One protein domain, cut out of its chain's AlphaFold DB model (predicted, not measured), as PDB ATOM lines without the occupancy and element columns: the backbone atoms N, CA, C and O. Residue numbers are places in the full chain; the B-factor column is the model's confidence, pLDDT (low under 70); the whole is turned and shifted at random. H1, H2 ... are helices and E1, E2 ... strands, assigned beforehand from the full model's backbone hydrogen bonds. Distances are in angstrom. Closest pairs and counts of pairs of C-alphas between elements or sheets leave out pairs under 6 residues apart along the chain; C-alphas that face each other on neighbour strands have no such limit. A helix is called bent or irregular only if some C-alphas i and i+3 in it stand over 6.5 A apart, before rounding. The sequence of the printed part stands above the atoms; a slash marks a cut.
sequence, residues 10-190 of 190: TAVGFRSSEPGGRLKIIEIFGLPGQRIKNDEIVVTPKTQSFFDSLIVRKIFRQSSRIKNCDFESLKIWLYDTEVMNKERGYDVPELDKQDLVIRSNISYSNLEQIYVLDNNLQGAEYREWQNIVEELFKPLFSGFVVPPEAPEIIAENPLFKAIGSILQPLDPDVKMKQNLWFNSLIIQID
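Overview. This is residues 10 to 190 of the 190 residues of an uncharacterized protein of Anabaena sp. WA102 (UniProt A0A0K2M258). One twisted sheet of six strands has two long helices, H1 and H2, packed side by side over one face, and a thin arm, residues 151 to 169 with the short H3 and H4, sticks out from this body. H1 covers the E1, E2 side of the sheet and H2 the E5, E4 side. The printed part has 181 residues, with five named helices and six named strands, in the order E1 E2 H1 E3 E4 E5 H2 H3 H4 H5 E6; under half of the residues are in these elements, and the class is mixed, helices and strands. The sheet is mixed, in the order E1 E2 E3 E6 E5 E4. The whole is only just compact, close to loose, with a radius of gyration of the C-alphas of 18.7 A and spans of 63 by 43 by 34 A, the arm adding to the length.

Along the chain. E1, residues 10 to 15, begins at C-alpha 10 (192.115, 209.470, 231.975). E2, residues 25 to 32, is 19.9 A long and bends by 59 degrees at residue 29. The other strands are E3, residues 73 to 79, 19.0 A; E6, 184 to 189, ending at C-alpha 189 (172.994, 206.226, 229.978); E5, 113 to 116; and E4, 100 to 103. H1, residues 45 to 63, is 24.5 A long, and H2, residues 123 to 144, 32.6 A. H3, H4 and H5 are residues 152 to 156, 158 to 161 and 174 to 178. H1 is irregular, C-alphas 54 and 57 being 7.3 A apart; H2, 136 to 139 at 6.8 A, and H3, 153 to 156 at 6.6 A, only just.

Arrangement. E1 and E2 form an antiparallel hairpin, N 12 to O 28 at 2.9 A. E2 and E3 are parallel, N 29 to O 76 at 2.8 A; E2, H1, E3 make a strand-helix-strand unit, parallel neighbours with a helix between, its crossover left-handed. E3 and E6 are antiparallel, N 77 to O 186 at 2.8 A. E6 and E5 are parallel, N 187 to O 115 at 2.7 A, and E5, H2 H3 H4 H5, E6 make a second unit. E5 and E4 form a hairpin, N 102 to O 114 at 2.8 A. H1 and H2 make two layers with the sheet, on the same face. H1 is over E1 and E2 at a height over the sheet of 9.0 A; its closest C-alpha pair with E2 is Ile 26 and Val 56, 6.7 A. H2 is over E5 and only just over E4, where 3 of its C-alphas fall, at a height of 7.8 A. H2 touches H1 with residues 136 to 144 alone, closest C-alphas Gln 62 and Leu 136, 5.9 A, at a steep tilt of 39 degrees, opposite ways. H5 is close to H1 but not clearly touching, C-alphas Phe 50 and Met 176, 7.8 A. Every O i to N i+4 pair is within hydrogen-bond range in H5, against 13 of 15 in H1, 11 of 18 in H2 and 0 of 1 in H3, which has 1 of 2 O i to N i+3 pairs; H4 is too short for an O i to N i+4 pair.

Size, cuts and confidence. The C-alphas farthest apart, Gly 123 and Pro 158, are 63.8 A apart; without residues 151 to 169, which stand free, the body spans 51 by 37 by 34 A. The printed part has no cut. The links E2 to H1, E3 to E4 and H4 to H5 are long. Mean pLDDT of the printed part is 85.4; residues 148 to 172 are under 70.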
ATOM      1  N   THR A  10     192.786 208.372 232.682       89.00
ATOM      2  CA  THR A  10     192.115 209.470 231.975       89.00
ATOM      3  C   THR A  10     190.831 208.996 231.292       89.00
ATOM      4  O   THR A  10     190.482 207.810 231.345       89.00
ATOM      5  N   ALA A  11     190.114 209.932 230.676       90.81
ATOM      6  CA  ALA A  11     188.903 209.688 229.910       90.81
ATOM      7  C   ALA A  11     189.164 209.830 228.404       90.81
ATOM      8  O   ALA A  11     189.917 210.704 227.974       90.81
ATOM      9  N   VAL A  12     188.523 208.988 227.592       94.19
ATOM     10  CA  VAL A  12     188.555 209.094 226.125       94.19
ATOM     11  C   VAL A  12     187.144 208.992 225.569       94.19
ATOM     12  O   VAL A  12     186.427 208.031 225.845       94.19
ATOM     13  N   GLY A  13     186.772 209.973 224.748       94.69
ATOM     14  CA  GLY A  13     185.531 209.971 223.983       94.69
ATOM     15  C   GLY A  13     185.690 209.275 222.633       94.69
ATOM     16  O   GLY A  13     186.649 209.511 221.895       94.69
ATOM     17  N   PHE A  14     184.708 208.456 222.284       96.69
ATOM     18  CA  PHE A  14     184.597 207.754 221.014       96.69
ATOM     19  C   PHE A  14     183.321 208.188 220.302       96.69
ATOM     20  O   PHE A  14     182.276 208.362 220.928       96.69
ATOM     21  N   ARG A  15     183.401 208.351 218.979       96.12
ATOM     22  CA  ARG A  15     182.263 208.740 218.143       96.12
ATOM     23  C   ARG A  15     181.806 207.572 217.286       96.12
ATOM     24  O   ARG A  15     182.632 206.871 216.705       96.12
ATOM     25  N   SER A  16     180.494 207.404 217.186       93.44
ATOM     26  CA  SER A  16     179.879 206.352 216.383       93.44
ATOM     27  C   SER A  16     180.180 206.534 214.898       93.44
ATOM     28  O   SER A  16     179.994 207.619 214.342       93.44
ATOM     29  N   SER A  17     180.594 205.449 214.244       90.25
ATOM     30  CA  SER A  17     180.655 205.342 212.783       90.25
ATOM     31  C   SER A  17     179.411 204.680 212.183       90.25
ATOM     32  O   SER A  17     179.350 204.501 210.969       90.25
ATOM     33  N   GLU A  18     178.450 204.253 213.010       89.44
ATOM     34  CA  GLU A  18     177.312 203.446 212.566       89.44
ATOM     35  C   GLU A  18     176.226 204.336 211.933       89.44
ATOM     36  O   GLU A  18     175.642 205.191 212.614       89.44
ATOM     37  N   PRO A  19     175.925 204.167 210.632       80.88
ATOM     38  CA  PRO A  19     174.912 204.970 209.965       80.88
ATOM     39  C   PRO A  19     173.524 204.627 210.522       80.88
ATOM     40  O   PRO A  19     173.114 203.470 210.534       80.88
ATOM     41  N   GLY A  20     172.792 205.640 210.986       78.00
ATOM     42  CA  GLY A  20     171.418 205.484 211.477       78.00
ATOM     43  C   GLY A  20     171.267 205.026 212.934       78.00
ATOM     44  O   GLY A  20     170.149 205.059 213.439       78.00
ATOM     45  N   GLY A  21     172.348 204.673 213.641       85.44
ATOM     46  CA  GLY A  21     172.288 204.428 215.089       85.44
ATOM     47  C   GLY A  21     172.056 205.727 215.869       85.44
ATOM     48  O   GLY A  21     172.634 206.756 215.505       85.44
ATOM     49  N   ARG A  22     171.224 205.708 216.919       94.19
ATOM     50  CA  ARG A  22     170.987 206.886 217.777       94.19
ATOM     51  C   ARG A  22     172.172 207.186 218.688       94.19
ATOM     52  O   ARG A  22     172.600 208.333 218.721       94.19
ATOM     53  N   LEU A  23     172.795 206.154 219.250       97.06
ATOM     54  CA  LEU A  23     173.989 206.283 220.081       97.06
ATOM     55  C   LEU A  23     175.159 206.893 219.297       97.06
ATOM     56  O   LEU A  23     175.658 206.303 218.330       97.06
ATOM     57  N   LYS A  24     175.591 208.091 219.705       96.62
ATOM     58  CA  LYS A  24     176.621 208.887 219.019       96.62
ATOM     59  C   LYS A  24     177.949 208.899 219.740       96.62
ATOM     60  O   LYS A  24     178.981 208.981 219.068       96.62
ATOM     61  N   ILE A  25     177.926 208.861 221.066       97.56
ATOM     62  CA  ILE A  25     179.110 209.095 221.887       97.56
ATOM     63  C   ILE A  25     179.204 208.023 222.966       97.56
ATOM     64  O   ILE A  25     178.225 207.714 223.634       97.56
ATOM     65  N   ILE A  26     180.401 207.471 223.137       98.38
ATOM     66  CA  ILE A  26     180.756 206.662 224.303       98.38
ATOM     67  C   ILE A  26     182.006 207.288 224.910       98.38
ATOM     68  O   ILE A  26     183.005 207.447 224.214       98.38
ATOM     69  N   GLU A  27     181.970 207.632 226.188       97.94
ATOM     70  CA  GLU A  27     183.139 208.076 226.945       97.94
ATOM     71  C   GLU A  27     183.601 206.952 227.870       97.94
ATOM     72  O   GLU A  27     182.807 206.440 228.655       97.94
ATOM     73  N   ILE A  28     184.875 206.557 227.788       97.69
ATOM     74  CA  ILE A  28     185.463 205.573 228.705       97.69
ATOM     75  C   ILE A  28     186.382 206.283 229.692       97.69
ATOM     76  O   ILE A  28     187.345 206.929 229.281       97.69
ATOM     77  N   PHE A  29     186.107 206.102 230.980       95.44
ATOM     78  CA  PHE A  29     186.868 206.602 232.119       95.44
ATOM     79  C   PHE A  29     187.717 205.490 232.733       95.44
ATOM     80  O   PHE A  29     187.332 204.319 232.739       95.44
ATOM     81  N   GLY A  30     188.868 205.872 233.284       92.38
ATOM     82  CA  GLY A  30     189.801 204.930 233.894       92.38
ATOM     83  C   GLY A  30     190.820 204.365 232.906       92.38
ATOM     84  O   GLY A  30     191.442 203.358 233.193       92.38
ATOM     85  N   LEU A  31     191.020 204.950 231.724       91.62
ATOM     86  CA  LEU A  31     191.991 204.419 230.761       91.62
ATOM     87  C   LEU A  31     193.431 204.741 231.176       91.62
ATOM     88  O   LEU A  31     193.694 205.894 231.517       91.62
ATOM     89  N   PRO A  32     194.383 203.788 231.098       87.56
ATOM     90  CA  PRO A  32     195.776 204.060 231.432       87.56
ATOM     91  C   PRO A  32     196.378 205.053 230.428       87.56
ATOM     92  O   PRO A  32     196.468 204.782 229.224       87.56
ATOM     93  N   GLY A  33     196.775 206.213 230.942       85.56
ATOM     94  CA  GLY A  33     197.416 207.302 230.223       85.56
ATOM     95  C   GLY A  33     198.930 207.336 230.426       85.56
ATOM     96  O   GLY A  33     199.491 206.707 231.321       85.56
ATOM     97  N   GLN A  34     199.606 208.093 229.568       84.50
ATOM     98  CA  GLN A  34     201.040 208.353 229.633       84.50
ATOM     99  C   GLN A  34     201.277 209.861 229.650       84.50
ATOM    100  O   GLN A  34     200.676 210.587 228.857       84.50
ATOM    101  N   ARG A  35     202.166 210.330 230.532       83.38
ATOM    102  CA  ARG A  35     202.632 211.722 230.494       83.38
ATOM    103  C   ARG A  35     203.553 211.924 229.302       83.38
ATOM    104  O   ARG A  35     204.537 211.200 229.147       83.38
ATOM    105  N   ILE A  36     203.257 212.930 228.490       84.12
ATOM    106  CA  ILE A  36     204.173 213.423 227.458       84.12
ATOM    107  C   ILE A  36     204.991 214.609 227.985       84.12
ATOM    108  O   ILE A  36     204.781 215.084 229.096       84.12
ATOM    109  N   LYS A  37     205.953 215.093 227.185       76.75
ATOM    110  CA  LYS A  37     206.939 216.122 227.577       76.75
ATOM    111  C   LYS A  37     206.349 217.445 228.099       76.75
ATOM    112  O   LYS A  37     207.093 218.218 228.689       76.75
ATOM    113  N   ASN A  38     205.058 217.694 227.883       77.75
ATOM    114  CA  ASN A  38     204.352 218.906 228.308       77.75
ATOM    115  C   ASN A  38     203.448 218.671 229.535       77.75
ATOM    116  O   ASN A  38     202.498 219.421 229.730       77.75
ATOM    117  N   ASP A  39     203.670 217.593 230.292       76.50
ATOM    118  CA  ASP A  39     202.818 217.126 231.402       76.50
ATOM    119  C   ASP A  39     201.365 216.776 231.023       76.50
ATOM    120  O   ASP A  39     200.573 216.374 231.876       76.50
ATOM    121  N   GLU A  40     201.016 216.837 229.736       81.88
ATOM    122  CA  GLU A  40     199.743 216.344 229.222       81.88
ATOM    123  C   GLU A  40     199.677 214.813 229.332       81.88
ATOM    124  O   GLU A  40     200.654 214.099 229.083       81.88
ATOM    125  N   ILE A  41     198.506 214.310 229.718       83.38
ATOM    126  CA  ILE A  41     198.228 212.886 229.879       83.38
ATOM    127  C   ILE A  41     197.453 212.420 228.653       83.38
ATOM    128  O   ILE A  41     196.320 212.842 228.437       83.38
ATOM    129  N   VAL A  42     198.043 211.511 227.882       86.75
ATOM    130  CA  VAL A  42     197.433 210.984 226.655       86.75
ATOM    131  C   VAL A  42     197.280 209.472 226.717       86.75
ATOM    132  O   VAL A  42     198.128 208.761 227.259       86.75
ATOM    133  N   VAL A  43     196.203 208.957 226.130       88.62
ATOM    134  CA  VAL A  43     196.040 207.517 225.903       88.62
ATOM    135  C   VAL A  43     196.753 207.145 224.612       88.62
ATOM    136  O   VAL A  43     196.604 207.813 223.590       88.62
ATOM    137  N   THR A  44     197.543 206.070 224.642       89.69
ATOM    138  CA  THR A  44     198.244 205.626 223.430       89.69
ATOM    139  C   THR A  44     197.245 205.162 222.361       89.69
ATOM    140  O   THR A  44     196.223 204.562 222.711       89.69
ATOM    141  N   PRO A  45     197.548 205.318 221.057       91.00
ATOM    142  CA  PRO A  45     196.683 204.808 219.990       91.00
ATOM    143  C   PRO A  45     196.391 203.307 220.112       91.00
ATOM    144  O   PRO A  45     195.293 202.859 219.795       91.00
ATOM    145  N   LYS A  46     197.355 202.526 220.626       90.94
ATOM    146  CA  LYS A  46     197.184 201.094 220.889       90.94
ATOM    147  C   LYS A  46     196.129 200.843 221.967       90.94
ATOM    148  O   LYS A  46     195.219 200.052 221.746       90.94
ATOM    149  N   THR A  47     196.222 201.538 223.101       91.19
ATOM    150  CA  THR A  47     195.220 201.461 224.175       91.19
ATOM    151  C   THR A  47     193.844 201.872 223.661       91.19
ATOM    152  O   THR A  47     192.869 201.158 223.876       91.19
ATOM    153  N   GLN A  48     193.759 202.976 222.919       93.00
ATOM    154  CA  GLN A  48     192.494 203.444 222.360       93.00
ATOM    155  C   GLN A  48     191.879 202.424 221.387       93.00
ATOM    156  O   GLN A  48     190.698 202.110 221.503       93.00
ATOM    157  N   SER A  49     192.677 201.860 220.476       92.75
ATOM    158  CA  SER A  49     192.239 200.829 219.522       92.75
ATOM    159  C   SER A  49     191.769 199.544 220.209       92.75
ATOM    160  O   SER A  49     190.802 198.921 219.760       92.75
ATOM    161  N   PHE A  50     192.439 199.150 221.294       93.56
ATOM    162  CA  PHE A  50     192.058 197.995 222.102       93.56
ATOM    163  C   PHE A  50     190.668 198.182 222.714       93.56
ATOM    164  O   PHE A  50     189.787 197.351 222.506       93.56
ATOM    165  N   PHE A  51     190.435 199.296 223.413       95.06
ATOM    166  CA  PHE A  51     189.134 199.564 224.035       95.06
ATOM    167  C   PHE A  51     188.032 199.855 223.014       95.06
ATOM    168  O   PHE A  51     186.883 199.464 223.241       95.06
ATOM    169  N   ASP A  52     188.379 200.444 221.862       94.88
ATOM    170  CA  ASP A  52     187.447 200.564 220.743       94.88
ATOM    171  C   ASP A  52     186.941 199.182 220.300       94.88
ATOM    172  O   ASP A  52     185.740 198.939 220.194       94.88
ATOM    173  N   SER A  53     187.865 198.240 220.105       92.88
ATOM    174  CA  SER A  53     187.555 196.886 219.632       92.88
ATOM    175  C   SER A  53     186.869 196.018 220.692       92.88
ATOM    176  O   SER A  53     185.972 195.233 220.368       92.88
ATOM    177  N   LEU A  54     187.283 196.149 221.954       94.00
ATOM    178  CA  LEU A  54     186.793 195.339 223.065       94.00
ATOM    179  C   LEU A  54     185.377 195.740 223.497       94.00
ATOM    180  O   LEU A  54     184.548 194.858 223.725       94.00
ATOM    181  N   ILE A  55     185.107 197.048 223.587       96.56
ATOM    182  CA  ILE A  55     183.886 197.606 224.187       96.56
ATOM    183  C   ILE A  55     183.118 198.455 223.169       96.56
ATOM    184  O   ILE A  55     182.027 198.084 222.740       96.56
ATOM    185  N   VAL A  56     183.693 199.585 222.756       97.00
ATOM    186  CA  VAL A  56     182.973 200.698 222.107       97.00
ATOM    187  C   VAL A  56     182.290 200.273 220.811       97.00
ATOM    188  O   VAL A  56     181.079 200.420 220.652       97.00
ATOM    189  N   ARG A  57     183.053 199.700 219.877       95.44
ATOM    190  CA  ARG A  57     182.558 199.304 218.559       95.44
ATOM    191  C   ARG A  57     181.490 198.223 218.658       95.44
ATOM    192  O   ARG A  57     180.597 198.169 217.816       95.44
ATOM    193  N   LYS A  58     181.567 197.355 219.672       95.69
ATOM    194  CA  LYS A  58     180.534 196.345 219.927       95.69
ATOM    195  C   LYS A  58     179.231 197.000 220.367       95.69
ATOM    196  O   LYS A  58     178.193 196.658 219.810       95.69
ATOM    197  N   ILE A  59     179.302 197.962 221.287       97.25
ATOM    198  CA  ILE A  59     178.130 198.703 221.761       97.25
ATOM    199  C   ILE A  59     177.494 199.485 220.609       97.25
ATOM    200  O   ILE A  59     176.312 199.289 220.359       97.25
ATOM    201  N   PHE A  60     178.254 200.280 219.842       97.38
ATOM    202  CA  PHE A  60     177.691 201.041 218.713       97.38
ATOM    203  C   PHE A  60     176.996 200.144 217.676       97.38
ATOM    204  O   PHE A  60     175.900 200.450 217.203       97.38
ATOM    205  N   ARG A  61     177.620 199.014 217.317       95.19
ATOM    206  CA  ARG A  61     177.040 198.056 216.361       95.19
ATOM    207  C   ARG A  61     175.789 197.377 216.891       95.19
ATOM    208  O   ARG A  61     174.918 197.019 216.106       95.19
ATOM    209  N   GLN A  62     175.741 197.114 218.190       95.62
ATOM    210  CA  GLN A  62     174.597 196.462 218.802       95.62
ATOM    211  C   GLN A  62     173.452 197.460 218.986       95.62
ATOM    212  O   GLN A  62     172.325 197.151 218.611       95.62
ATOM    213  N   SER A  63     173.736 198.689 219.427       96.25
ATOM    214  CA  SER A  63     172.728 199.741 219.579       96.25
ATOM    215  C   SER A  63     172.029 200.071 218.260       96.25
ATOM    216  O   SER A  63     170.828 200.303 218.257       96.25
ATOM    217  N   SER A  64     172.735 200.039 217.120       94.69
ATOM    218  CA  SER A  64     172.127 200.282 215.799       94.69
ATOM    219  C   SER A  64     171.182 199.169 215.324       94.69
ATOM    220  O   SER A  64     170.415 199.377 214.384       94.69
ATOM    221  N   ARG A  65     171.216 197.990 215.960       94.31
ATOM    222  CA  ARG A  65     170.370 196.832 215.623       94.31
ATOM    223  C   ARG A  65     169.128 196.722 216.501       94.31
ATOM    224  O   ARG A  65     168.148 196.109 216.079       94.31
ATOM    225  N   ILE A  66     169.157 197.314 217.692       93.94
ATOM    226  CA  ILE A  66     168.033 197.312 218.629       93.94
ATOM    227  C   ILE A  66     167.018 198.361 218.166       93.94
ATOM    228  O   ILE A  66     167.296 199.557 218.173       93.94
ATOM    229  N   LYS A  67     165.823 197.918 217.758       87.50
ATOM    230  CA  LYS A  67     164.816 198.781 217.104       87.50
ATOM    231  C   LYS A  67     164.380 199.997 217.931       87.50
ATOM    232  O   LYS A  67     164.112 201.039 217.344       87.50
ATOM    233  N   ASN A  68     164.316 199.855 219.253       88.12
ATOM    234  CA  ASN A  68     163.832 200.890 220.167       88.12
ATOM    235  C   ASN A  68     164.956 201.495 221.025       88.12
ATOM    236  O   ASN A  68     164.666 202.142 222.019       88.12
ATOM    237  N   CYS A  69     166.230 201.283 220.676       92.00
ATOM    238  CA  CYS A  69     167.330 201.891 221.422       92.00
ATOM    239  C   CYS A  69     167.423 203.383 221.091       92.00
ATOM    240  O   CYS A  69     167.756 203.762 219.964       92.00
ATOM    241  N   ASP A  70     167.095 204.218 222.072       92.56
ATOM    242  CA  ASP A  70     167.057 205.673 221.974       92.56
ATOM    243  C   ASP A  70     168.224 206.393 222.643       92.56
ATOM    244  O   ASP A  70     168.321 207.604 222.491       92.56
ATOM    245  N   PHE A  71     169.152 205.651 223.246       94.88
ATOM    246  CA  PHE A  71     170.340 206.193 223.905       94.88
ATOM    247  C   PHE A  71     171.177 207.022 222.926       94.88
ATOM    248  O   PHE A  71     171.521 206.532 221.841       94.88
ATOM    249  N   GLU A  72     171.546 208.248 223.292       96.38
ATOM    250  CA  GLU A  72     172.388 209.127 222.476       96.38
ATOM    251  C   GLU A  72     173.839 209.136 222.959       96.38
ATOM    252  O   GLU A  72     174.763 209.268 222.138       96.38
ATOM    253  N   SER A  73     174.066 208.941 224.263       97.12
ATOM    254  CA  SER A  73     175.408 208.928 224.841       97.12
ATOM    255  C   SER A  73     175.561 207.969 226.019       97.12
ATOM    256  O   SER A  73     174.645 207.769 226.802       97.12
ATOM    257  N   LEU A  74     176.754 207.387 226.160       97.75
ATOM    258  CA  LEU A  74     177.108 206.557 227.312       97.75
ATOM    259  C   LEU A  74     178.383 207.062 227.973       97.75
ATOM    260  O   LEU A  74     179.346 207.420 227.289       97.75
ATOM    261  N   LYS A  75     178.434 206.964 229.299       98.25
ATOM    262  CA  LYS A  75     179.677 207.031 230.070       98.25
ATOM    263  C   LYS A  75     179.955 205.670 230.673       98.25
ATOM    264  O   LYS A  75     179.066 205.057 231.252       98.25
ATOM    265  N   ILE A  76     181.181 205.192 230.520       98.38
ATOM    266  CA  ILE A  76     181.608 203.874 230.974       98.38
ATOM    267  C   ILE A  76     182.835 204.052 231.855       98.38
ATOM    268  O   ILE A  76     183.879 204.488 231.381       98.38
ATOM    269  N   TRP A  77     182.749 203.667 233.120       97.94
ATOM    270  CA  TRP A  77     183.912 203.560 233.990       97.94
ATOM    271  C   TRP A  77     184.393 202.120 233.977       97.94
ATOM    272  O   TRP A  77     183.633 201.194 234.271       97.94
ATOM    273  N   LEU A  78     185.668 201.936 233.651       96.56
ATOM    274  CA  LEU A  78     186.364 200.696 233.973       96.56
ATOM    275  C   LEU A  78     186.378 200.597 235.501       96.56
ATOM    276  O   LEU A  78     186.646 201.599 236.158       96.56
ATOM    277  N   TYR A  79     186.009 199.466 236.089       95.56
ATOM    278  CA  TYR A  79     185.848 199.353 237.536       95.56
ATOM    279  C   TYR A  79     186.426 198.036 238.043       95.56
ATOM    280  O   TYR A  79     186.073 196.959 237.570       95.56
ATOM    281  N   ASP A  80     187.335 198.138 239.005       93.94
ATOM    282  CA  ASP A  80     187.831 197.000 239.766       93.94
ATOM    283  C   ASP A  80     187.106 196.971 241.116       93.94
ATOM    284  O   ASP A  80     187.210 197.918 241.905       93.94
ATOM    285  N   THR A  81     186.335 195.906 241.343       91.62
ATOM    286  CA  THR A  81     185.558 195.691 242.572       91.62
ATOM    287  C   THR A  81     186.428 195.376 243.784       91.62
ATOM    288  O   THR A  81     185.946 195.505 244.910       91.62
ATOM    289  N   GLU A  82     187.685 194.981 243.578       90.06
ATOM    290  CA  GLU A  82     188.613 194.594 244.643       90.06
ATOM    291  C   GLU A  82     189.472 195.773 245.122       90.06
ATOM    292  O   GLU A  82     189.968 195.771 246.251       90.06
ATOM    293  N   VAL A  83     189.612 196.817 244.298       86.62
ATOM    294  CA  VAL A  83     190.416 198.006 244.608       86.62
ATOM    295  C   VAL A  83     189.578 199.058 245.326       86.62
ATOM    296  O   VAL A  83     188.507 199.459 244.864       86.62
ATOM    297  N   MET A  84     190.091 199.581 246.442       79.81
ATOM    298  CA  MET A  84     189.425 200.646 247.193       79.81
ATOM    299  C   MET A  84     189.398 201.969 246.411       79.81
ATOM    300  O   MET A  84     190.353 202.322 245.721       79.81
ATOM    301  N   ASN A  85     188.357 202.789 246.615       78.12
ATOM    302  CA  ASN A  85     188.212 204.089 245.931       78.12
ATOM    303  C   ASN A  85     189.448 205.000 246.063       78.12
ATOM    304  O   ASN A  85     189.798 205.698 245.121       78.12
ATOM    305  N   LYS A  86     190.138 204.965 247.211       77.94
ATOM    306  CA  LYS A  86     191.337 205.784 247.465       77.94
ATOM    307  C   LYS A  86     192.565 205.359 246.650       77.94
ATOM    308  O   LYS A  86     193.498 206.143 246.524       77.94
ATOM    309  N   GLU A  87     192.577 204.133 246.139       79.38
ATOM    310  CA  GLU A  87     193.718 203.516 245.449       79.38
ATOM    311  C   GLU A  87     193.528 203.481 243.927       79.38
ATOM    312  O   GLU A  87     194.497 203.364 243.185       79.38
ATOM    313  N   ARG A  88     192.287 203.646 243.452       83.56
ATOM    314  CA  ARG A  88     191.908 203.517 242.039       83.56
ATOM    315  C   ARG A  88     192.486 204.606 241.129       83.56
ATOM    316  O   ARG A  88     192.673 204.378 239.941       83.56
ATOM    317  N   GLY A  89     192.768 205.791 241.671       84.00
ATOM    318  CA  GLY A  89     193.382 206.896 240.921       84.00
ATOM    319  C   GLY A  89     192.437 207.681 239.999       84.00
ATOM    320  O   GLY A  89     192.910 208.543 239.263       84.00
ATOM    321  N   TYR A  90     191.126 207.416 240.036       87.75
ATOM    322  CA  TYR A  90     190.073 208.226 239.409       87.75
ATOM    323  C   TYR A  90     188.733 208.020 240.128       87.75
ATOM    324  O   TYR A  90     188.514 206.998 240.788       87.75
ATOM    325  N   ASP A  91     187.841 208.996 239.973       89.75
ATOM    326  CA  ASP A  91     186.508 208.967 240.565       89.75
ATOM    327  C   ASP A  91     185.558 208.072 239.764       89.75
ATOM    328  O   ASP A  91     185.582 208.035 238.529       89.75
ATOM    329  N   VAL A  92     184.693 207.366 240.488       92.81
ATOM    330  CA  VAL A  92     183.610 206.553 239.929       92.81
ATOM    331  C   VAL A  92     182.284 206.963 240.573       92.81
ATOM    332  O   VAL A  92     182.301 207.428 241.717       92.81
ATOM    333  N   PRO A  93     181.149 206.798 239.875       92.69
ATOM    334  CA  PRO A  93     179.831 207.008 240.459       92.69
ATOM    335  C   PRO A  93     179.610 206.115 241.684       92.69
ATOM    336  O   PRO A  93     180.144 205.005 241.761       92.69
ATOM    337  N   GLU A  94     178.826 206.606 242.641       91.75
ATOM    338  CA  GLU A  94     178.347 205.777 243.743       91.75
ATOM    339  C   GLU A  94     177.333 204.766 243.203       91.75
ATOM    340  O   GLU A  94     176.469 205.129 242.409       91.75
ATOM    341  N   LEU A  95     177.481 203.508 243.617       92.50
ATOM    342  CA  LEU A  95     176.569 202.431 243.259       92.50
ATOM    343  C   LEU A  95     175.567 202.223 244.387       92.50
ATOM    344  O   LEU A  95     175.964 202.107 245.552       92.50
ATOM    345  N   ASP A  96     174.291 202.115 244.044       90.25
ATOM    346  CA  ASP A  96     173.222 201.869 245.000       90.25
ATOM    347  C   ASP A  96     172.412 200.599 244.669       90.25
ATOM    348  O   ASP A  96     172.835 199.724 243.913       90.25
ATOM    349  N   LYS A  97     171.279 200.411 245.357       87.88
ATOM    350  CA  LYS A  97     170.439 199.210 245.212       87.88
ATOM    351  C   LYS A  97     169.461 199.277 244.036       87.88
ATOM    352  O   LYS A  97     168.800 198.274 243.774       87.88
ATOM    353  N   GLN A  98     169.296 200.446 243.434       87.88
ATOM    354  CA  GLN A  98     168.401 200.693 242.308       87.88
ATOM    355  C   GLN A  98     169.114 200.438 240.979       87.88
ATOM    356  O   GLN A  98     168.461 200.056 240.011       87.88
ATOM    357  N   ASP A  99     170.443 200.552 240.962       93.38
ATOM    358  CA  ASP A  99     171.256 200.226 239.796       93.38
ATOM    359  C   ASP A  99     171.035 198.786 239.315       93.38
ATOM    360  O   ASP A  99     171.007 197.814 240.085       93.38
ATOM    361  N   LEU A 100     170.937 198.629 237.997       95.50
ATOM    362  CA  LEU A 100     170.813 197.319 237.382       95.50
ATOM    363  C   LEU A 100     172.174 196.623 237.369       95.50
ATOM    364  O   LEU A 100     173.125 197.088 236.742       95.50
ATOM    365  N   VAL A 101     172.244 195.443 237.986       96.88
ATOM    366  CA  VAL A 101     173.440 194.592 237.962       96.88
ATOM    367  C   VAL A 101     173.256 193.451 236.965       96.88
ATOM    368  O   VAL A 101     172.518 192.495 237.215       96.88
ATOM    369  N   ILE A 102     173.983 193.507 235.852       97.44
ATOM    370  CA  ILE A 102     174.071 192.416 234.880       97.44
ATOM    371  C   ILE A 102     175.296 191.572 235.222       97.44
ATOM    372  O   ILE A 102     176.429 192.017 235.058       97.44
ATOM    373  N   ARG A 103     175.084 190.331 235.666       96.94
ATOM    374  CA  ARG A 103     176.179 189.388 235.933       96.94
ATOM    375  C   ARG A 103     176.550 188.599 234.685       96.94
ATOM    376  O   ARG A 103     175.675 188.174 233.928       96.94
ATOM    377  N   SER A 104     177.844 188.359 234.517       95.44
ATOM    378  CA  SER A 104     178.361 187.454 233.503       95.44
ATOM    379  C   SER A 104     177.851 186.041 233.760       95.44
ATOM    380  O   SER A 104     177.911 185.524 234.875       95.44
ATOM    381  N   ASN A 105     177.359 185.396 232.708       90.31
ATOM    382  CA  ASN A 105     177.054 183.967 232.705       90.31
ATOM    383  C   ASN A 105     178.186 183.135 232.074       90.31
ATOM    384  O   ASN A 105     178.009 181.944 231.825       90.31
ATOM    385  N   ILE A 106     179.332 183.760 231.784       91.12
ATOM    386  CA  ILE A 106     180.479 183.133 231.131       91.12
ATOM    387  C   ILE A 106     181.580 182.941 232.173       91.12
ATOM    388  O   ILE A 106     182.219 183.902 232.589       91.12
ATOM    389  N   SER A 107     181.829 181.688 232.555       83.38
ATOM    390  CA  SER A 107     182.730 181.315 233.659       83.38
ATOM    391  C   SER A 107     184.184 181.770 233.506       83.38
ATOM    392  O   SER A 107     184.888 181.866 234.500       83.38
ATOM    393  N   TYR A 108     184.641 182.011 232.278       85.81
ATOM    394  CA  TYR A 108     186.026 182.391 231.966       85.81
ATOM    395  C   TYR A 108     186.145 183.830 231.447       85.81
ATOM    396  O   TYR A 108     187.120 184.174 230.780       85.81
ATOM    397  N   SER A 109     185.115 184.650 231.654       90.50
ATOM    398  CA  SER A 109     185.171 186.062 231.298       90.50
ATOM    399  C   SER A 109     185.866 186.839 232.407       90.50
ATOM    400  O   SER A 109     185.446 186.756 233.555       90.50
ATOM    401  N   ASN A 110     186.877 187.637 232.056       92.69
ATOM    402  CA  ASN A 110     187.489 188.574 233.003       92.69
ATOM    403  C   ASN A 110     186.546 189.734 233.367       92.69
ATOM    404  O   ASN A 110     186.795 190.443 234.333       92.69
ATOM    405  N   LEU A 111     185.477 189.948 232.590       96.12
ATOM    406  CA  LEU A 111     184.402 190.860 232.954       96.12
ATOM    407  C   LEU A 111     183.331 190.069 233.708       96.12
ATOM    408  O   LEU A 111     182.593 189.279 233.120       96.12
ATOM    409  N   GLU A 112     183.241 190.297 235.009       96.44
ATOM    410  CA  GLU A 112     182.355 189.571 235.913       96.44
ATOM    411  C   GLU A 112     180.946 190.160 235.930       96.44
ATOM    412  O   GLU A 112     179.961 189.424 236.023       96.44
ATOM    413  N   GLN A 113     180.828 191.484 235.828       97.38
ATOM    414  CA  GLN A 113     179.541 192.170 235.903       97.38
ATOM    415  C   GLN A 113     179.567 193.576 235.300       97.38
ATOM    416  O   GLN A 113     180.613 194.187 235.089       97.38
ATOM    417  N   ILE A 114     178.376 194.087 235.024       98.38
ATOM    418  CA  ILE A 114     178.133 195.435 234.525       98.38
ATOM    419  C   ILE A 114     177.066 196.059 235.419       98.38
ATOM    420  O   ILE A 114     175.981 195.499 235.568       98.38
ATOM    421  N   TYR A 115     177.389 197.206 236.002       98.00
ATOM    422  CA  TYR A 115     176.459 198.074 236.709       98.00
ATOM    423  C   TYR A 115     175.928 199.100 235.723       98.00
ATOM    424  O   TYR A 115     176.719 199.760 235.049       98.00
ATOM    425  N   VAL A 116     174.614 199.235 235.620       97.56
ATOM    426  CA  VAL A 116     173.978 200.272 234.810       97.56
ATOM    427  C   VAL A 116     173.208 201.170 235.757       97.56
ATOM    428  O   VAL A 116     172.308 200.688 236.445       97.56
ATOM    429  N   LEU A 117     173.628 202.434 235.823       95.88
ATOM    430  CA  LEU A 117     173.096 203.391 236.782       95.88
ATOM    431  C   LEU A 117     171.602 203.607 236.553       95.88
ATOM    432  O   LEU A 117     171.150 203.658 235.406       95.88
ATOM    433  N   ASP A 118     170.855 203.706 237.648       83.12
ATOM    434  CA  ASP A 118     169.413 203.912 237.604       83.12
ATOM    435  C   ASP A 118     169.039 205.266 236.970       83.12
ATOM    436  O   ASP A 118     169.597 206.317 237.290       83.12
ATOM    437  N   ASN A 119     168.023 205.232 236.105       75.06
ATOM    438  CA  ASN A 119     167.414 206.397 235.465       75.06
ATOM    439  C   ASN A 119     166.078 206.802 236.134       75.06
ATOM    440  O   ASN A 119     165.309 207.575 235.566       75.06
ATOM    441  N   ASN A 120     165.780 206.302 237.342       83.50
ATOM    442  CA  ASN A 120     164.513 206.478 238.070       83.50
ATOM    443  C   ASN A 120     163.276 205.992 237.285       83.50
ATOM    444  O   ASN A 120     162.155 206.467 237.506       83.50
ATOM    445  N   LEU A 121     163.463 205.055 236.351       85.50
ATOM    446  CA  LEU A 121     162.393 204.537 235.498       85.50
ATOM    447  C   LEU A 121     161.503 203.576 236.287       85.50
ATOM    448  O   LEU A 121     161.966 202.834 237.153       85.50
ATOM    449  N   GLN A 122     160.206 203.533 235.966       87.50
ATOM    450  CA  GLN A 122     159.255 202.675 236.678       87.50
ATOM    451  C   GLN A 122     158.353 201.872 235.734       87.50
ATOM    452  O   GLN A 122     158.074 202.239 234.594       87.50
ATOM    453  N   GLY A 123     157.849 200.740 236.227       91.00
ATOM    454  CA  GLY A 123     156.768 200.001 235.576       91.00
ATOM    455  C   GLY A 123     157.126 199.403 234.210       91.00
ATOM    456  O   GLY A 123     157.887 198.441 234.116       91.00
ATOM    457  N   ALA A 124     156.450 199.853 233.150       91.94
ATOM    458  CA  ALA A 124     156.658 199.336 231.792       91.94
ATOM    459  C   ALA A 124     157.928 199.903 231.145       91.94
ATOM    460  O   ALA A 124     158.658 199.155 230.504       91.94
ATOM    461  N   GLU A 125     158.209 201.180 231.390       90.69
ATOM    462  CA  GLU A 125     159.382 201.888 230.878       90.69
ATOM    463  C   GLU A 125     160.677 201.266 231.405       90.69
ATOM    464  O   GLU A 125     161.549 200.907 230.623       90.69
ATOM    465  N   TYR A 126     160.741 200.987 232.713       91.50
ATOM    466  CA  TYR A 126     161.870 200.262 233.309       91.50
ATOM    467  C   TYR A 126     162.102 198.894 232.655       91.50
ATOM    468  O   TYR A 126     163.237 198.504 232.410       91.50
ATOM    469  N   ARG A 127     161.032 198.148 232.343       93.12
ATOM    470  CA  ARG A 127     161.154 196.822 231.714       93.12
ATOM    471  C   ARG A 127     161.649 196.910 230.275       93.12
ATOM    472  O   ARG A 127     162.432 196.062 229.859       93.12
ATOM    473  N   GLU A 128     161.187 197.900 229.517       93.25
ATOM    474  CA  GLU A 128     161.683 198.142 228.162       93.25
ATOM    475  C   GLU A 128     163.156 198.554 228.186       93.25
ATOM    476  O   GLU A 128     163.971 197.920 227.515       93.25
ATOM    477  N   TRP A 129     163.510 199.518 229.039       94.38
ATOM    478  CA  TRP A 129     164.889 199.933 229.271       94.38
ATOM    479  C   TRP A 129     165.773 198.752 229.673       94.38
ATOM    480  O   TRP A 129     166.784 198.499 229.025       94.38
ATOM    481  N   GLN A 130     165.359 197.954 230.661       94.88
ATOM    482  CA  GLN A 130     166.113 196.790 231.121       94.88
ATOM    483  C   GLN A 130     166.364 195.796 229.978       94.88
ATOM    484  O   GLN A 130     167.482 195.308 229.834       94.88
ATOM    485  N   ASN A 131     165.363 195.517 229.135       95.25
ATOM    486  CA  ASN A 131     165.530 194.626 227.985       95.25
ATOM    487  C   ASN A 131     166.556 195.173 226.982       95.25
ATOM    488  O   ASN A 131     167.422 194.424 226.531       95.25
ATOM    489  N   ILE A 132     166.487 196.470 226.664       95.75
ATOM    490  CA  ILE A 132     167.437 197.134 225.758       95.75
ATOM    491  C   ILE A 132     168.850 197.071 226.342       95.75
ATOM    492  O   ILE A 132     169.793 196.689 225.652       95.75
ATOM    493  N   VAL A 133     168.994 197.414 227.620       96.12
ATOM    494  CA  VAL A 133     170.262 197.438 228.351       96.12
ATOM    495  C   VAL A 133     170.894 196.048 228.417       96.12
ATOM    496  O   VAL A 133     172.084 195.882 228.139       96.12
ATOM    497  N   GLU A 134     170.105 195.018 228.712       96.31
ATOM    498  CA  GLU A 134     170.579 193.638 228.695       96.31
ATOM    499  C   GLU A 134     170.979 193.176 227.286       96.31
ATOM    500  O   GLU A 134     172.038 192.565 227.131       96.31
ATOM    501  N   GLU A 135     170.178 193.475 226.260       96.69
ATOM    502  CA  GLU A 135     170.490 193.149 224.863       96.69
ATOM    503  C   GLU A 135     171.752 193.874 224.368       96.69
ATOM    504  O   GLU A 135     172.518 193.327 223.568       96.69
ATOM    505  N   LEU A 136     171.994 195.086 224.869       96.25
ATOM    506  CA  LEU A 136     173.139 195.909 224.509       96.25
ATOM    507  C   LEU A 136     174.432 195.426 225.177       96.25
ATOM    508  O   LEU A 136     175.466 195.330 224.512       96.25
ATOM    509  N   PHE A 137     174.387 195.102 226.474       97.56
ATOM    510  CA  PHE A 137     175.600 194.887 227.268       97.56
ATOM    511  C   PHE A 137     175.934 193.423 227.560       97.56
ATOM    512  O   PHE A 137     177.120 193.098 227.636       97.56
ATOM    513  N   LYS A 138     174.962 192.499 227.638       96.12
ATOM    514  CA  LYS A 138     175.265 191.062 227.832       96.12
ATOM    515  C   LYS A 138     176.232 190.495 226.780       96.12
ATOM    516  O   LYS A 138     177.107 189.713 227.152       96.12
ATOM    517  N   PRO A 139     176.165 190.876 225.487       94.94
ATOM    518  CA  PRO A 139     177.121 190.375 224.499       94.94
ATOM    519  C   PRO A 139     178.585 190.736 224.795       94.94
ATOM    520  O   PRO A 139     179.487 190.052 224.297       94.94
ATOM    521  N   LEU A 140     178.848 191.778 225.599       96.00
ATOM    522  CA  LEU A 140     180.204 192.228 225.910       96.00
ATOM    523  C   LEU A 140     181.021 191.154 226.621       96.00
ATOM    524  O   LEU A 140     182.169 190.966 226.227       96.00
ATOM    525  N   PHE A 141     180.438 190.396 227.560       96.06
ATOM    526  CA  PHE A 141     181.145 189.384 228.366       96.06
ATOM    527  C   PHE A 141     181.970 188.406 227.522       96.06
ATOM    528  O   PHE A 141     183.084 188.036 227.895       96.06
ATOM    529  N   SER A 142     181.470 188.033 226.341       91.75
ATOM    530  CA  SER A 142     182.168 187.131 225.416       91.75
ATOM    531  C   SER A 142     183.503 187.693 224.907       91.75
ATOM    532  O   SER A 142     184.425 186.940 224.610       91.75
ATOM    533  N   GLY A 143     183.635 189.020 224.818       89.62
ATOM    534  CA  GLY A 143     184.859 189.695 224.379       89.62
ATOM    535  C   GLY A 143     186.003 189.640 225.385       89.62
ATOM    536  O   GLY A 143     187.153 189.823 224.985       89.62
ATOM    537  N   PHE A 144     185.679 189.372 226.650       92.44
ATOM    538  CA  PHE A 144     186.601 189.343 227.784       92.44
ATOM    539  C   PHE A 144     187.071 187.931 228.142       92.44
ATOM    540  O   PHE A 144     187.775 187.750 229.130       92.44
ATOM    541  N   VAL A 145     186.699 186.927 227.345       89.38
ATOM    542  CA  VAL A 145     187.278 185.588 227.458       89.38
ATOM    543  C   VAL A 145     188.683 185.623 226.870       89.38
ATOM    544  O   VAL A 145     188.874 185.976 225.703       89.38
ATOM    545  N   VAL A 146     189.667 185.263 227.687       82.75
ATOM    546  CA  VAL A 146     191.058 185.139 227.254       82.75
ATOM    547  C   VAL A 146     191.234 183.775 226.580       82.75
ATOM    548  O   VAL A 146     190.933 182.755 227.204       82.75
ATOM    549  N   PRO A 147     191.698 183.707 225.319       70.56
ATOM    550  CA  PRO A 147     192.008 182.423 224.708       70.56
ATOM    551  C   PRO A 147     193.168 181.750 225.465       70.56
ATOM    552  O   PRO A 147     194.085 182.446 225.907       70.56
ATOM    553  N   PRO A 148     193.151 180.415 225.621       65.88
ATOM    554  CA  PRO A 148     194.227 179.700 226.298       65.88
ATOM    555  C   PRO A 148     195.565 179.960 225.600       65.88
ATOM    556  O   PRO A 148     195.631 180.028 224.370       65.88
ATOM    557  N   GLU A 149     196.635 180.097 226.385       57.81
ATOM    558  CA  GLU A 149     197.984 180.220 225.833       57.81
ATOM    559  C   GLU A 149     198.311 178.976 225.004       57.81
ATOM    560  O   GLU A 149     198.057 177.843 225.422       57.81
ATOM    561  N   ALA A 150     198.846 179.181 223.798       55.00
ATOM    562  CA  ALA A 150     199.322 178.063 223.001       55.00
ATOM    563  C   ALA A 150     200.464 177.379 223.776       55.00
ATOM    564  O   ALA A 150     201.397 178.072 224.185       55.00
ATOM    565  N   PRO A 151     200.421 176.051 223.988       46.59
ATOM    566  CA  PRO A 151     201.475 175.368 224.720       46.59
ATOM    567  C   PRO A 151     202.821 175.566 224.013       46.59
ATOM    568  O   PRO A 151     202.927 175.374 222.797       46.59
ATOM    569  N   GLU A 152     203.855 175.914 224.785       50.19
ATOM    570  CA  GLU A 152     205.213 176.248 224.309       50.19
ATOM    571  C   GLU A 152     205.831 175.163 223.398       50.19
ATOM    572  O   GLU A 152     206.670 175.445 222.545       50.19
ATOM    573  N   ILE A 153     205.345 173.924 223.503       46.44
ATOM    574  CA  ILE A 153     205.825 172.727 222.796       46.44
ATOM    575  C   ILE A 153     205.569 172.778 221.270       46.44
ATOM    576  O   ILE A 153     206.188 172.036 220.506       46.44
ATOM    577  N   ILE A 154     204.686 173.655 220.779       48.00
ATOM    578  CA  ILE A 154     204.326 173.702 219.346       48.00
ATOM    579  C   ILE A 154     205.352 174.496 218.504       48.00
ATOM    580  O   ILE A 154     205.384 174.362 217.280       48.00
ATOM    581  N   ALA A 155     206.251 175.269 219.125       45.91
ATOM    582  CA  ALA A 155     207.195 176.128 218.403       45.91
ATOM    583  C   ALA A 155     208.339 175.374 217.684       45.91
ATOM    584  O   ALA A 155     208.932 175.918 216.749       45.91
ATOM    585  N   GLU A 156     208.634 174.125 218.061       45.31
ATOM    586  CA  GLU A 156     209.838 173.415 217.592       45.31
ATOM    587  C   GLU A 156     209.576 172.290 216.579       45.31
ATOM    588  O   GLU A 156     210.520 171.731 216.022       45.31
ATOM    589  N   ASN A 157     208.315 171.956 216.282       48.22
ATOM    590  CA  ASN A 157     208.002 170.762 215.498       48.22
ATOM    591  C   ASN A 157     207.688 171.096 214.013       48.22
ATOM    592  O   ASN A 157     206.687 171.765 213.732       48.22
ATOM    593  N   PRO A 158     208.495 170.640 213.027       49.97
ATOM    594  CA  PRO A 158     208.374 171.034 211.615       49.97
ATOM    595  C   PRO A 158     207.026 170.697 210.962       49.97
ATOM    596  O   PRO A 158     206.627 171.362 210.006       49.97
ATOM    597  N   LEU A 159     206.301 169.704 211.487       49.66
ATOM    598  CA  LEU A 159     204.980 169.306 210.990       49.66
ATOM    599  C   LEU A 159     203.903 170.387 211.215       49.66
ATOM    600  O   LEU A 159     202.984 170.512 210.409       49.66
ATOM    601  N   PHE A 160     204.028 171.207 212.267       48.38
ATOM    602  CA  PHE A 160     203.056 172.261 212.591       48.38
ATOM    603  C   PHE A 160     203.226 173.522 211.736       48.38
ATOM    604  O   PHE A 160     202.261 174.260 211.543       48.38
ATOM    605  N   LYS A 161     204.403 173.735 211.127       45.06
ATOM    606  CA  LYS A 161     204.604 174.814 210.142       45.06
ATOM    607  C   LYS A 161     203.766 174.611 208.875       45.06
ATOM    608  O   LYS A 161     203.339 175.595 208.279       45.06
ATOM    609  N   ALA A 162     203.480 173.364 208.493       42.41
ATOM    610  CA  ALA A 162     202.637 173.048 207.335       42.41
ATOM    611  C   ALA A 162     201.131 173.246 207.604       42.41
ATOM    612  O   ALA A 162     200.361 173.431 206.668       42.41
ATOM    613  N   ILE A 163     200.723 173.261 208.878       44.62
ATOM    614  CA  ILE A 163     199.346 173.534 209.328       44.62
ATOM    615  C   ILE A 163     199.188 175.013 209.750       44.62
ATOM    616  O   ILE A 163     198.115 175.445 210.165       44.62
ATOM    617  N   GLY A 164     200.244 175.826 209.601       36.47
ATOM    618  CA  GLY A 164     200.329 177.225 210.045       36.47
ATOM    619  C   GLY A 164     199.309 178.191 209.428       36.47
ATOM    620  O   GLY A 164     199.245 179.344 209.834       36.47
ATOM    621  N   SER A 165     198.487 177.729 208.487       36.53
ATOM    622  CA  SER A 165     197.329 178.436 207.930       36.53
ATOM    623  C   SER A 165     196.007 178.185 208.684       36.53
ATOM    624  O   SER A 165     195.015 178.832 208.361       36.53
ATOM    625  N   ILE A 166     195.973 177.289 209.684       41.31
ATOM    626  CA  ILE A 166     194.785 176.985 210.520       41.31
ATOM    627  C   ILE A 166     194.883 177.607 211.925       41.31
ATOM    628  O   ILE A 166     193.885 177.701 212.638       41.31
ATOM    629  N   LEU A 167     196.063 178.088 212.327       41.31
ATOM    630  CA  LEU A 167     196.185 178.920 213.520       41.31
ATOM    631  C   LEU A 167     195.424 180.217 213.245       41.31
ATOM    632  O   LEU A 167     195.885 181.065 212.480       41.31
ATOM    633  N   GLN A 168     194.228 180.334 213.834       44.34
ATOM    634  CA  GLN A 168     193.500 181.594 213.926       44.34
ATOM    635  C   GLN A 168     194.509 182.695 214.255       44.34
ATOM    636  O   GLN A 168     195.386 182.450 215.092       44.34
ATOM    637  N   PRO A 169     194.442 183.865 213.590       47.88
ATOM    638  CA  PRO A 169     195.365 184.947 213.889       47.88
ATOM    639  C   PRO A 169     195.348 185.141 215.402       47.88
ATOM    640  O   PRO A 169     194.272 185.357 215.962       47.88
ATOM    641  N   LEU A 170     196.513 184.956 216.044       58.75
ATOM    642  CA  LEU A 170     196.690 185.226 217.468       58.75
ATOM    643  C   LEU A 170     196.031 186.573 217.711       58.75
ATOM    644  O   LEU A 170     196.448 187.559 217.102       58.75
ATOM    645  N   ASP A 171     194.951 186.574 218.495       64.94
ATOM    646  CA  ASP A 171     194.179 187.781 218.742       64.94
ATOM    647  C   ASP A 171     195.188 188.875 219.161       64.94
ATOM    648  O   ASP A 171     195.969 188.673 220.101       64.94
ATOM    649  N   PRO A 172     195.298 189.979 218.392       69.75
ATOM    650  CA  PRO A 172     196.384 190.948 218.551       69.75
ATOM    651  C   PRO A 172     196.384 191.580 219.947       69.75
ATOM    652  O   PRO A 172     197.401 192.121 220.393       69.75
ATOM    653  N   ASP A 173     195.259 191.445 220.650       77.75
ATOM    654  CA  ASP A 173     194.994 192.014 221.949       77.75
ATOM    655  C   ASP A 173     195.050 190.987 223.093       77.75
ATOM    656  O   ASP A 173     194.782 191.355 224.235       77.75
ATOM    657  N   VAL A 174     195.453 189.725 222.856       81.38
ATOM    658  CA  VAL A 174     195.504 188.671 223.903       81.38
ATOM    659  C   VAL A 174     196.263 189.128 225.138       81.38
ATOM    660  O   VAL A 174     195.739 189.042 226.244       81.38
ATOM    661  N   LYS A 175     197.462 189.697 224.959       81.44
ATOM    662  CA  LYS A 175     198.261 190.206 226.083       81.44
ATOM    663  C   LYS A 175     197.545 191.322 226.842       81.44
ATOM    664  O   LYS A 175     197.724 191.447 228.046       81.44
ATOM    665  N   MET A 176     196.758 192.153 226.163       85.00
ATOM    666  CA  MET A 176     196.011 193.231 226.815       85.00
ATOM    667  C   MET A 176     194.781 192.694 227.550       85.00
ATOM    668  O   MET A 176     194.482 193.176 228.635       85.00
ATOM    669  N   LYS A 177     194.129 191.651 227.020       84.81
ATOM    670  CA  LYS A 177     193.038 190.933 227.700       84.81
ATOM    671  C   LYS A 177     193.512 190.163 228.935       84.81
ATOM    672  O   LYS A 177     192.823 190.158 229.949       84.81
ATOM    673  N   GLN A 178     194.689 189.539 228.858       83.19
ATOM    674  CA  GLN A 178     195.335 188.846 229.982       83.19
ATOM    675  C   GLN A 178     195.689 189.796 231.129       83.19
ATOM    676  O   GLN A 178     195.581 189.418 232.286       83.19
ATOM    677  N   ASN A 179     196.100 191.024 230.804       84.81
ATOM    678  CA  ASN A 179     196.524 192.034 231.775       84.81
ATOM    679  C   ASN A 179     195.430 193.083 232.044       84.81
ATOM    680  O   ASN A 179     195.738 194.249 232.305       84.81
ATOM    681  N   LEU A 180     194.155 192.702 231.928       89.94
ATOM    682  CA  LEU A 180     193.059 193.566 232.354       89.94
ATOM    683  C   LEU A 180     193.141 193.771 233.866       89.94
ATOM    684  O   LEU A 180     193.268 192.819 234.625       89.94
ATOM    685  N   TRP A 181     193.072 195.029 234.281       89.94
ATOM    686  CA  TRP A 181     193.161 195.449 235.682       89.94
ATOM    687  C   TRP A 181     191.787 195.802 236.266       89.94
ATOM    688  O   TRP A 181     191.708 196.320 237.365       89.94
ATOM    689  N   PHE A 182     190.710 195.585 235.510       94.25
ATOM    690  CA  PHE A 182     189.336 195.795 235.950       94.25
ATOM    691  C   PHE A 182     188.525 194.536 235.660       94.25
ATOM    692  O   PHE A 182     188.801 193.831 234.686       94.25
ATOM    693  N   ASN A 183     187.504 194.295 236.474       95.31
ATOM    694  CA  ASN A 183     186.623 193.132 236.363       95.31
ATOM    695  C   ASN A 183     185.149 193.516 236.178       95.31
ATOM    696  O   ASN A 183     184.289 192.653 236.022       95.31
ATOM    697  N   SER A 184     184.837 194.811 236.186       97.50
ATOM    698  CA  SER A 184     183.483 195.334 236.093       97.50
ATOM    699  C   SER A 184     183.430 196.600 235.240       97.50
ATOM    700  O   SER A 184     184.429 197.300 235.062       97.50
ATOM    701  N   LEU A 185     182.246 196.914 234.720       98.31
ATOM    702  CA  LEU A 185     181.947 198.212 234.114       98.31
ATOM    703  C   LEU A 185     180.856 198.906 234.925       98.31
ATOM    704  O   LEU A 185     179.912 198.246 235.350       98.31
ATOM    705  N   ILE A 186     180.958 200.221 235.090       98.12
ATOM    706  CA  ILE A 186     179.831 201.071 235.498       98.12
ATOM    707  C   ILE A 186     179.409 201.851 234.262       98.12
ATOM    708  O   ILE A 186     180.262 202.432 233.597       98.12
ATOM    709  N   ILE A 187     178.126 201.838 233.926       98.25
ATOM    710  CA  ILE A 187     177.584 202.471 232.729       98.25
ATOM    711  C   ILE A 187     176.494 203.452 233.137       98.25
ATOM    712  O   ILE A 187     175.530 203.075 233.792       98.25
ATOM    713  N   GLN A 188     176.635 204.696 232.704       97.06
ATOM    714  CA  GLN A 188     175.580 205.697 232.756       97.06
ATOM    715  C   GLN A 188     175.057 205.933 231.340       97.06
ATOM    716  O   GLN A 188     175.851 206.114 230.412       97.06
ATOM    717  N   ILE A 189     173.735 205.921 231.206       95.25
ATOM    718  CA  ILE A 189     172.994 206.226 229.978       95.25
ATOM    719  C   ILE A 189     172.392 207.629 230.140       95.25
ATOM    720  O   ILE A 189     172.146 208.051 231.271       95.25
ATOM    721  N   ASP A 190     172.236 208.359 229.040       89.44
ATOM    722  CA  ASP A 190     171.544 209.653 229.012       89.44
ATOM    723  C   ASP A 190     170.046 209.583 229.354       89.44
ATOM    724  O   ASP A 190     169.440 208.491 229.238       89.44
TER     725      ASP A 190